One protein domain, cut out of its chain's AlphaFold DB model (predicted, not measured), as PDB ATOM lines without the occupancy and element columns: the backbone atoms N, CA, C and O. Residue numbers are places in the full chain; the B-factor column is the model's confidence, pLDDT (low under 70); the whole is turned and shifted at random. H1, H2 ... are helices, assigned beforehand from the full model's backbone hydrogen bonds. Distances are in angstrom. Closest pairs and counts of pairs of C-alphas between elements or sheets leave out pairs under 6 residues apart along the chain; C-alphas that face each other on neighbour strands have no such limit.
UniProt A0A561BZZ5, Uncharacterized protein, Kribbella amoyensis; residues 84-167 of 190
ATOM      1  N   THR A  84     184.660 175.995 178.514       87.25
ATOM      2  CA  THR A  84     185.010 177.375 178.156       87.25
ATOM      3  C   THR A  84     184.944 178.330 179.350       87.25
ATOM      4  O   THR A  84     185.863 179.125 179.525       87.25
ATOM      5  N   ALA A  85     183.902 178.268 180.185       85.06
ATOM      6  CA  ALA A  85     183.813 179.096 181.391       85.06
ATOM      7  C   ALA A  85     184.944 178.773 182.378       85.06
ATOM      8  O   ALA A  85     185.604 179.681 182.883       85.06
ATOM      9  N   PHE A  86     185.241 177.483 182.560       87.38
ATOM     10  CA  PHE A  86     186.390 177.032 183.340       87.38
ATOM     11  C   PHE A  86     187.713 177.577 182.782       87.38
ATOM     12  O   PHE A  86     188.497 178.166 183.522       87.38
ATOM     13  N   ALA A  87     187.948 177.441 181.473       88.81
ATOM     14  CA  ALA A  87     189.152 177.944 180.816       88.81
ATOM     15  C   ALA A  87     189.295 179.473 180.934       88.81
ATOM     16  O   ALA A  87     190.395 179.965 181.181       88.81
ATOM     17  N   MET A  88     188.202 180.232 180.803       87.56
ATOM     18  CA  MET A  88     188.221 181.686 181.010       87.56
ATOM     19  C   MET A  88     188.654 182.038 182.431       87.56
ATOM     20  O   MET A  88     189.524 182.888 182.611       87.56
ATOM     21  N   GLU A  89     188.068 181.385 183.432       86.62
ATOM     22  CA  GLU A  89     188.382 181.666 184.830       86.62
ATOM     23  C   GLU A  89     189.810 181.248 185.191       86.62
ATOM     24  O   GLU A  89     190.519 181.963 185.897       86.62
ATOM     25  N   LEU A  90     190.286 180.140 184.628       87.38
ATOM     26  CA  LEU A  90     191.674 179.712 184.744       87.38
ATOM     27  C   LEU A  90     192.640 180.769 184.172       87.38
ATOM     28  O   LEU A  90     193.593 181.171 184.838       87.38
ATOM     29  N   LEU A  91     192.362 181.289 182.971       86.75
ATOM     30  CA  LEU A  91     193.161 182.341 182.331       86.75
ATOM     31  C   LEU A  91     193.097 183.686 183.072       86.75
ATOM     32  O   LEU A  91     194.052 184.462 183.023       86.75
ATOM     33  N   ARG A  92     191.978 184.003 183.733       85.12
ATOM     34  CA  ARG A  92     191.849 185.199 184.581       85.12
ATOM     35  C   ARG A  92     192.715 185.077 185.828       85.12
ATOM     36  O   ARG A  92     193.533 185.962 186.057       85.12
ATOM     37  N   ASN A  93     192.613 183.956 186.542       82.75
ATOM     38  CA  ASN A  93     193.401 183.695 187.748       82.75
ATOM     39  C   ASN A  93     194.918 183.677 187.492       82.75
ATOM     40  O   ASN A  93     195.693 184.092 188.354       82.75
ATOM     41  N   LEU A  94     195.352 183.232 186.306       82.06
ATOM     42  CA  LEU A  94     196.752 183.347 185.885       82.06
ATOM     43  C   LEU A  94     197.182 184.803 185.690       82.06
ATOM     44  O   LEU A  94     198.255 185.198 186.137       82.06
ATOM     45  N   ARG A  95     196.352 185.613 185.025       79.56
ATOM     46  CA  ARG A  95     196.667 187.018 184.727       79.56
ATOM     47  C   ARG A  95     196.683 187.902 185.966       79.56
ATOM     48  O   ARG A  95     197.487 188.825 186.026       79.56
ATOM     49  N   SER A  96     195.830 187.628 186.950       76.12
ATOM     50  CA  SER A  96     195.818 188.353 188.224       76.12
ATOM     51  C   SER A  96     197.018 188.032 189.120       76.12
ATOM     52  O   SER A  96     197.152 188.648 190.174       76.12
ATOM     53  N   GLY A  97     197.879 187.074 188.746       68.19
ATOM     54  CA  GLY A  97     199.027 186.666 189.560       68.19
ATOM     55  C   GLY A  97     198.629 186.023 190.892       68.19
ATOM     56  O   GLY A  97     199.468 185.841 191.767       68.19
ATOM     57  N   THR A  98     197.349 185.674 191.053       60.22
ATOM     58  CA  THR A  98     196.780 185.098 192.279       60.22
ATOM     59  C   THR A  98     197.337 183.711 192.599       60.22
ATOM     60  O   THR A  98     197.233 183.274 193.742       60.22
ATOM     61  N   ALA A  99     197.926 183.021 191.615       56.00
ATOM     62  CA  ALA A  99     198.572 181.724 191.781       56.00
ATOM     63  C   ALA A  99     199.421 181.355 190.550       56.00
ATOM     64  O   ALA A  99     198.997 181.589 189.417       56.00
ATOM     65  N   ALA A 100     200.570 180.703 190.759       59.47
ATOM     66  CA  ALA A 100     201.239 179.960 189.693       59.47
ATOM     67  C   ALA A 100     200.407 178.706 189.323       59.47
ATOM     68  O   ALA A 100     199.791 178.102 190.215       59.47
ATOM     69  N   PRO A 101     200.359 178.306 188.035       59.41
ATOM     70  CA  PRO A 101     199.719 177.058 187.629       59.41
ATOM     71  C   PRO A 101     200.362 175.860 188.346       59.41
ATOM     72  O   PRO A 101     201.578 175.820 188.502       59.41
ATOM     73  N   GLY A 102     199.540 174.914 188.816       58.44
ATOM     74  CA  GLY A 102     199.995 173.730 189.557       58.44
ATOM     75  C   GLY A 102     199.922 173.895 191.079       58.44
ATOM     76  O   GLY A 102     199.038 173.326 191.715       58.44
ATOM     77  N   GLU A 103     200.815 174.689 191.676       60.34
ATOM     78  CA  GLU A 103     200.999 174.713 193.141       60.34
ATOM     79  C   GLU A 103     199.824 175.363 193.898       60.34
ATOM     80  O   GLU A 103     199.479 174.947 195.006       60.34
ATOM     81  N   HIS A 104     199.164 176.362 193.298       63.22
ATOM     82  CA  HIS A 104     198.037 177.088 193.914       63.22
ATOM     83  C   HIS A 104     196.791 177.175 193.014       63.22
ATOM     84  O   HIS A 104     195.668 177.330 193.507       63.22
ATOM     85  N   LEU A 105     196.962 177.022 191.699       74.00
ATOM     86  CA  LEU A 105     195.876 177.054 190.725       74.00
ATOM     87  C   LEU A 105     195.475 175.630 190.316       74.00
ATOM     88  O   LEU A 105     195.922 175.113 189.293       74.00
ATOM     89  N   THR A 106     194.638 174.997 191.136       81.31
ATOM     90  CA  THR A 106     194.073 173.666 190.874       81.31
ATOM     91  C   THR A 106     192.660 173.781 190.303       81.31
ATOM     92  O   THR A 106     192.032 174.842 190.381       81.31
ATOM     93  N   THR A 107     192.114 172.676 189.785       82.25
ATOM     94  CA  THR A 107     190.698 172.600 189.389       82.25
ATOM     95  C   THR A 107     189.779 173.067 190.514       82.25
ATOM     96  O   THR A 107     188.864 173.849 190.275       82.25
ATOM     97  N   GLU A 108     190.049 172.656 191.753       82.88
ATOM     98  CA  GLU A 108     189.237 173.046 192.905       82.88
ATOM     99  C   GLU A 108     189.300 174.557 193.165       82.88
ATOM    100  O   GLU A 108     188.266 175.187 193.397       82.88
ATOM    101  N   THR A 109     190.488 175.168 193.077       82.50
ATOM    102  CA  THR A 109     190.644 176.614 193.275       82.50
ATOM    103  C   THR A 109     189.886 177.409 192.210       82.50
ATOM    104  O   THR A 109     189.199 178.376 192.540       82.50
ATOM    105  N   VAL A 110     189.944 176.973 190.946       83.94
ATOM    106  CA  VAL A 110     189.203 177.600 189.837       83.94
ATOM    107  C   VAL A 110     187.696 177.457 190.038       83.94
ATOM    108  O   VAL A 110     186.965 178.432 189.882       83.94
ATOM    109  N   MET A 111     187.220 176.280 190.453       80.56
ATOM    110  CA  MET A 111     185.799 176.058 190.736       80.56
ATOM    111  C   MET A 111     185.291 176.937 191.887       80.56
ATOM    112  O   MET A 111     184.227 177.542 191.766       80.56
ATOM    113  N   ARG A 112     186.075 177.102 192.961       82.56
ATOM    114  CA  ARG A 112     185.737 178.035 194.050       82.56
ATOM    115  C   ARG A 112     185.716 179.495 193.593       82.56
ATOM    116  O   ARG A 112     184.939 180.284 194.130       82.56
ATOM    117  N   SER A 113     186.562 179.867 192.631       81.25
ATOM    118  CA  SER A 113     186.525 181.206 192.034       81.25
ATOM    119  C   SER A 113     185.251 181.406 191.215       81.25
ATOM    120  O   SER A 113     184.531 182.382 191.419       81.25
ATOM    121  N   LEU A 114     184.903 180.426 190.374       80.00
ATOM    122  CA  LEU A 114     183.688 180.449 189.561       80.00
ATOM    123  C   LEU A 114     182.431 180.689 190.399       80.00
ATOM    124  O   LEU A 114     181.566 181.447 189.966       80.00
ATOM    125  N   ASP A 115     182.325 180.118 191.602       78.25
ATOM    126  CA  ASP A 115     181.181 180.326 192.507       78.25
ATOM    127  C   ASP A 115     180.928 181.795 192.879       78.25
ATOM    128  O   ASP A 115     179.799 182.162 193.217       78.25
ATOM    129  N   ARG A 116     181.960 182.639 192.781       76.62
ATOM    130  CA  ARG A 116     181.920 184.074 193.088       76.62
ATOM    131  C   ARG A 116     181.809 184.954 191.846       76.62
ATOM    132  O   ARG A 116     181.620 186.157 191.988       76.62
ATOM    133  N   VAL A 117     181.925 184.373 190.655       74.75
ATOM    134  CA  VAL A 117     181.922 185.099 189.383       74.75
ATOM    135  C   VAL A 117     180.549 185.033 188.734       74.75
ATOM    136  O   VAL A 117     179.959 183.959 188.556       74.75
ATOM    137  N   ASP A 118     180.066 186.199 188.320       69.62
ATOM    138  CA  ASP A 118     178.839 186.330 187.553       69.62
ATOM    139  C   ASP A 118     179.096 186.013 186.071       69.62
ATOM    140  O   ASP A 118     179.586 186.826 185.293       69.62
ATOM    141  N   HIS A 119     178.742 184.800 185.647       64.06
ATOM    142  CA  HIS A 119     178.544 184.505 184.228       64.06
ATOM    143  C   HIS A 119     177.095 184.844 183.813       64.06
ATOM    144  O   HIS A 119     176.170 184.688 184.616       64.06
ATOM    145  N   PRO A 120     176.860 185.356 182.590       55.25
ATOM    146  CA  PRO A 120     177.724 185.297 181.420       55.25
ATOM    147  C   PRO A 120     178.429 186.626 181.110       55.25
ATOM    148  O   PRO A 120     178.464 186.994 179.940       55.25
ATOM    149  N   GLU A 121     179.034 187.335 182.073       59.12
ATOM    150  CA  GLU A 121     180.023 188.377 181.733       59.12
ATOM    151  C   GLU A 121     181.270 187.714 181.115       59.12
ATOM    152  O   GLU A 121     182.338 187.528 181.711       59.12
ATOM    153  N   ARG A 122     181.072 187.243 179.882       62.84
ATOM    154  CA  ARG A 122     182.083 186.811 178.943       62.84
ATOM    155  C   ARG A 122     182.909 188.063 178.741       62.84
ATOM    156  O   ARG A 122     182.370 189.094 178.344       62.84
ATOM    157  N   GLY A 123     184.180 187.994 179.120       66.25
ATOM    158  CA  GLY A 123     185.109 189.090 178.882       66.25
ATOM    159  C   GLY A 123     185.182 189.438 177.385       66.25
ATOM    160  O   GLY A 123     184.399 188.940 176.572       66.25
ATOM    161  N   PRO A 124     186.150 190.266 176.980       76.50
ATOM    162  CA  PRO A 124     186.380 190.578 175.571       76.50
ATOM    163  C   PRO A 124     186.327 189.323 174.679       76.50
ATOM    164  O   PRO A 124     186.819 188.270 175.079       76.50
ATOM    165  N   LEU A 125     185.780 189.424 173.457       79.88
ATOM    166  CA  LEU A 125     185.648 188.284 172.524       79.88
ATOM    167  C   LEU A 125     186.959 187.501 172.336       79.88
ATOM    168  O   LEU A 125     186.940 186.281 172.197       79.88
ATOM    169  N   ALA A 126     188.096 188.195 172.396       78.75
ATOM    170  CA  ALA A 126     189.422 187.593 172.347       78.75
ATOM    171  C   ALA A 126     189.697 186.629 173.518       78.75
ATOM    172  O   ALA A 126     190.302 185.579 173.316       78.75
ATOM    173  N   GLU A 127     189.231 186.939 174.730       80.88
ATOM    174  CA  GLU A 127     189.362 186.045 175.888       80.88
ATOM    175  C   GLU A 127     188.489 184.804 175.742       80.88
ATOM    176  O   GLU A 127     188.915 183.706 176.095       80.88
ATOM    177  N   VAL A 128     187.285 184.971 175.191       83.56
ATOM    178  CA  VAL A 128     186.384 183.850 174.908       83.56
ATOM    179  C   VAL A 128     187.025 182.914 173.887       83.56
ATOM    180  O   VAL A 128     187.072 181.709 174.121       83.56
ATOM    181  N   ALA A 129     187.568 183.460 172.796       85.06
ATOM    182  CA  ALA A 129     188.243 182.680 171.764       85.06
ATOM    183  C   ALA A 129     189.470 181.939 172.320       85.06
ATOM    184  O   ALA A 129     189.643 180.748 172.065       85.06
ATOM    185  N   LEU A 130     190.282 182.607 173.145       85.56
ATOM    186  CA  LEU A 130     191.440 181.986 173.788       85.56
ATOM    187  C   LEU A 130     191.029 180.848 174.737       85.56
ATOM    188  O   LEU A 130     191.650 179.787 174.741       85.56
ATOM    189  N   ALA A 131     189.964 181.041 175.516       88.25
ATOM    190  CA  ALA A 131     189.429 180.017 176.407       88.25
ATOM    191  C   ALA A 131     188.833 178.826 175.642       88.25
ATOM    192  O   ALA A 131     189.026 177.681 176.041       88.25
ATOM    193  N   GLN A 132     188.144 179.076 174.525       88.62
ATOM    194  CA  GLN A 132     187.665 178.025 173.624       88.62
ATOM    195  C   GLN A 132     188.828 177.237 173.023       88.62
ATOM    196  O   GLN A 132     188.773 176.010 172.985       88.62
ATOM    197  N   GLN A 133     189.894 177.922 172.610       89.50
ATOM    198  CA  GLN A 133     191.083 177.283 172.066       89.50
ATOM    199  C   GLN A 133     191.786 176.408 173.110       89.50
ATOM    200  O   GLN A 133     192.106 175.257 172.823       89.50
ATOM    201  N   LEU A 134     191.989 176.923 174.328       89.00
ATOM    202  CA  LEU A 134     192.536 176.140 175.438       89.00
ATOM    203  C   LEU A 134     191.657 174.919 175.727       89.00
ATOM    204  O   LEU A 134     192.167 173.809 175.853       89.00
ATOM    205  N   ALA A 135     190.337 175.109 175.774       89.25
ATOM    206  CA  ALA A 135     189.413 174.009 175.989       89.25
ATOM    207  C   ALA A 135     189.517 172.946 174.887       89.25
ATOM    208  O   ALA A 135     189.565 171.764 175.207       89.25
ATOM    209  N   ALA A 136     189.608 173.350 173.620       88.56
ATOM    210  CA  ALA A 136     189.719 172.436 172.487       88.56
ATOM    211  C   ALA A 136     191.040 171.648 172.490       88.56
ATOM    212  O   ALA A 136     191.024 170.429 172.346       88.56
ATOM    213  N   VAL A 137     192.179 172.317 172.713       89.31
ATOM    214  CA  VAL A 137     193.507 171.668 172.773       89.31
ATOM    215  C   VAL A 137     193.581 170.637 173.902       89.31
ATOM    216  O   VAL A 137     194.275 169.631 173.782       89.31
ATOM    217  N   CYS A 138     192.846 170.870 174.985       87.81
ATOM    218  CA  CYS A 138     192.793 169.987 176.143       87.81
ATOM    219  C   CYS A 138     191.602 169.016 176.117       87.81
ATOM    220  O   CYS A 138     191.262 168.464 177.163       87.81
ATOM    221  N   GLU A 139     190.950 168.819 174.964       89.50
ATOM    222  CA  GLU A 139     189.811 167.896 174.796       89.50
ATOM    223  C   GLU A 139     188.679 168.148 175.809       89.50
ATOM    224  O   GLU A 139     188.010 167.234 176.287       89.50
ATOM    225  N   HIS A 140     188.488 169.412 176.185       85.50
ATOM    226  CA  HIS A 140     187.534 169.879 177.190       85.50
ATOM    227  C   HIS A 140     187.758 169.336 178.613       85.50
ATOM    228  O   HIS A 140     186.902 169.531 179.478       85.50
ATOM    229  N   ARG A 141     188.916 168.726 178.896       87.06
ATOM    230  CA  ARG A 141     189.265 168.184 180.216       87.06
ATOM    231  C   ARG A 141     189.915 169.241 181.111       87.06
ATOM    232  O   ARG A 141     190.954 169.804 180.775       87.06
ATOM    233  N   GLN A 142     189.298 169.513 182.261       88.19
ATOM    234  CA  GLN A 142     189.703 170.577 183.193       88.19
ATOM    235  C   GLN A 142     191.118 170.370 183.759       88.19
ATOM    236  O   GLN A 142     191.922 171.299 183.789       88.19
ATOM    237  N   ASP A 143     191.441 169.139 184.155       87.94
ATOM    238  CA  ASP A 143     192.766 168.721 184.619       87.94
ATOM    239  C   ASP A 143     193.836 168.912 183.533       87.94
ATOM    240  O   ASP A 143     194.931 169.409 183.806       87.94
ATOM    241  N   ALA A 144     193.498 168.592 182.281       87.12
ATOM    242  CA  ALA A 144     194.395 168.778 181.151       87.12
ATOM    243  C   ALA A 144     194.670 170.262 180.866       87.12
ATOM    244  O   ALA A 144     195.796 170.595 180.504       87.12
ATOM    245  N   MET A 145     193.697 171.159 181.070       89.50
ATOM    246  CA  MET A 145     193.896 172.610 180.916       89.50
ATOM    247  C   MET A 145     194.861 173.177 181.959       89.50
ATOM    248  O   MET A 145     195.752 173.949 181.605       89.50
ATOM    249  N   VAL A 146     194.711 172.774 183.227       88.69
ATOM    250  CA  VAL A 146     195.633 173.171 184.306       88.69
ATOM    251  C   VAL A 146     197.046 172.692 183.978       88.69
ATOM    252  O   VAL A 146     197.978 173.494 183.943       88.69
ATOM    253  N   ARG A 147     197.190 171.406 183.635       86.69
ATOM    254  CA  ARG A 147     198.482 170.800 183.296       86.69
ATOM    255  C   ARG A 147     199.115 171.410 182.043       86.69
ATOM    256  O   ARG A 147     200.329 171.570 181.978       86.69
ATOM    257  N   TYR A 148     198.312 171.755 181.038       87.88
ATOM    258  CA  TYR A 148     198.801 172.422 179.832       87.88
ATOM    259  C   TYR A 148     199.429 173.775 180.173       87.88
ATOM    260  O   TYR A 148     200.532 174.079 179.721       87.88
ATOM    261  N   LEU A 149     198.750 174.580 180.992       87.19
ATOM    262  CA  LEU A 149     199.238 175.901 181.378       87.19
ATOM    263  C   LEU A 149     200.434 175.838 182.335       87.19
ATOM    264  O   LEU A 149     201.273 176.731 182.290       87.19
ATOM    265  N   GLU A 150     200.553 174.781 183.137       84.94
ATOM    266  CA  GLU A 150     201.749 174.496 183.939       84.94
ATOM    267  C   GLU A 150     202.976 174.203 183.060       84.94
ATOM    268  O   GLU A 150     204.056 174.735 183.303       84.94
ATOM    269  N   LEU A 151     202.808 173.398 182.006       84.31
ATOM    270  CA  LEU A 151     203.917 172.959 181.151       84.31
ATOM    271  C   LEU A 151     204.317 173.980 180.078       84.31
ATOM    272  O   LEU A 151     205.497 174.101 179.753       84.31
ATOM    273  N   TYR A 152     203.345 174.680 179.493       83.25
ATOM    274  CA  TYR A 152     203.556 175.501 178.293       83.25
ATOM    275  C   TYR A 152     203.241 176.987 178.499       83.25
ATOM    276  O   TYR A 152     203.566 177.812 177.638       83.25
ATOM    277  N   GLY A 153     202.597 177.343 179.616       82.00
ATOM    278  CA  GLY A 153     202.093 178.689 179.859       82.00
ATOM    279  C   GLY A 153     201.068 179.157 178.818       82.00
ATOM    280  O   GLY A 153     200.664 178.436 177.903       82.00
ATOM    281  N   THR A 154     200.654 180.419 178.931       78.31
ATOM    282  CA  THR A 154     199.801 181.061 177.919       78.31
ATOM    283  C   THR A 154     200.481 181.264 176.554       78.31
ATOM    284  O   THR A 154     199.764 181.174 175.554       78.31
ATOM    285  N   PRO A 155     201.818 181.451 176.422       77.69
ATOM    286  CA  PRO A 155     202.467 181.533 175.108       77.69
ATOM    287  C   PRO A 155     202.344 180.248 174.279       77.69
ATOM    288  O   PRO A 155     202.293 180.314 173.051       77.69
ATOM    289  N   GLY A 156     202.232 179.079 174.927       69.56
ATOM    290  CA  GLY A 156     201.990 177.802 174.250       69.56
ATOM    291  C   GLY A 156     200.719 177.794 173.391       69.56
ATOM    292  O   GLY A 156     200.706 177.184 172.319       69.56
ATOM    293  N   LEU A 157     199.685 178.545 173.798       71.12
ATOM    294  CA  LEU A 157     198.423 178.659 173.057       71.12
ATOM    295  C   LEU A 157     198.593 179.408 171.729       71.12
ATOM    296  O   LEU A 157     197.989 179.014 170.731       71.12
ATOM    297  N   ALA A 158     199.450 180.431 171.665       66.19
ATOM    298  CA  ALA A 158     199.732 181.134 170.411       66.19
ATOM    299  C   ALA A 158     200.378 180.190 169.379       66.19
ATOM    300  O   ALA A 158     199.990 180.169 168.212       66.19
ATOM    301  N   SER A 159     201.290 179.329 169.835       58.03
ATOM    302  CA  SER A 159     201.977 178.322 169.016       58.03
ATOM    303  C   SER A 159     201.047 177.197 168.542       58.03
ATOM    304  O   SER A 159     201.183 176.702 167.422       58.03
ATOM    305  N   ALA A 160     200.075 176.802 169.371       57.22
ATOM    306  CA  ALA A 160     199.040 175.836 168.998       57.22
ATOM    307  C   ALA A 160     198.035 176.420 167.984       57.22
ATOM    308  O   ALA A 160     197.568 175.709 167.093       57.22
ATOM    309  N   GLY A 161     197.758 177.726 168.073       49.62
ATOM    310  CA  GLY A 161     196.854 178.448 167.172       49.62
ATOM    311  C   GLY A 161     197.341 178.485 165.725       49.62
ATOM    312  O   GLY A 161     196.529 178.392 164.811       49.62
ATOM    313  N   VAL A 162     198.659 178.506 165.496       45.00
ATOM    314  CA  VAL A 162     199.247 178.460 164.142       45.00
ATOM    315  C   VAL A 162     199.022 177.103 163.460       45.00
ATOM    316  O   VAL A 162     198.816 177.051 162.250       45.00
ATOM    317  N   ARG A 163     198.996 175.997 164.218       41.62
ATOM    318  CA  ARG A 163     198.684 174.664 163.664       41.62
ATOM    319  C   ARG A 163     197.184 174.457 163.440       41.62
ATOM    320  O   ARG A 163     196.815 173.762 162.502       41.62
ATOM    321  N   GLY A 164     196.335 175.078 164.264       35.94
ATOM    322  CA  GLY A 164     194.876 175.054 164.106       35.94
ATOM    323  C   GLY A 164     194.361 175.965 162.987       35.94
ATOM    324  O   GLY A 164     193.456 175.575 162.261       35.94
ATOM    325  N   ALA A 165     194.963 177.139 162.778       33.53
ATOM    326  CA  ALA A 165     194.571 178.071 161.715       33.53
ATOM    327  C   ALA A 165     194.790 177.505 160.299       33.53
ATOM    328  O   ALA A 165     194.036 177.832 159.390       33.53
ATOM    329  N   LEU A 166     195.752 176.590 160.125       32.66
ATOM    330  CA  LEU A 166     195.947 175.826 158.883       32.66
ATOM    331  C   LEU A 166     194.881 174.737 158.647       32.66
ATOM    332  O   LEU A 166     194.830 174.176 157.557       32.66
ATOM    333  N   ALA A 167     194.030 174.439 159.636       33.34
ATOM    334  CA  ALA A 167     192.961 173.442 159.542       33.34
ATOM    335  C   ALA A 167     191.543 174.049 159.493       33.34
ATOM    336  O   ALA A 167     190.584 173.314 159.276       33.34
TER     337      ALA A 167
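What this domain is: This is residues 84 to 167 of the 190 residues of an uncharacterized protein of Kribbella amoyensis (UniProt A0A561BZZ5). Four short helices crowd together at crossed angles, with H1 in the core and H2, H3 and H4 packed round it. The fifth, H5, packs on H3 and makes one end of the longest axis, with H2 toward the other end. The printed part has 84 residues with five named helices, H1 to H5 in chain order, and no named strand; the class is all helix. It is compact, with a radius of gyration of the C-alphas of 12.2 A and spans of 38 by 28 by 21 A.

Where its parts are: Find C-alpha 84 at (185.010, 177.375, 178.156); from there H1 runs 16.5 A through residues 84 to 95. H2, residues 107 to 114, covers 10.5 A. Look next at C-alpha 125, at (185.648, 188.284, 172.524), where H3 begins; it runs 18.4 A to residue 137. H4, residues 142 to 152, measures 15.5 A. H5, residues 155 to 165, runs 15.9 A and ends at C-alpha 165, (194.571, 178.071, 161.715).

How they stand to each other: Start at H1, which touches H2 about perpendicular at 87 degrees; their closest C-alphas, Leu 90 and Val 110, are 6.0 A apart. H1 touches H3 at 72 degrees, only just about perpendicular, closest at the C-alphas of Ala 87 and Ala 131, 4.9 A. With residues 86 to 90 alone H1 touches H4, the same way at a tilt of 37 degrees, only just steep; the closest C-alphas are Ala 87 and Met 145, 7.1 A. H3 touches H5 about perpendicular at 82 degrees, closest at the C-alphas of Leu 134 and Leu 157, 6.8 A. H5 is apart from H1 and H2. In H1 to H4 every O i to N i+4 pair is within hydrogen-bond range; in H5, 5 of 7 are.

The domain as a whole: The C-alphas farthest apart are Arg 116 and Leu 166, 37.9 A. The printed part has no cut, and the link from H1 to H2 is long. Look for pLDDT under 70 at residues 97 to 104, 118 to 123, 156 and 158 to 167.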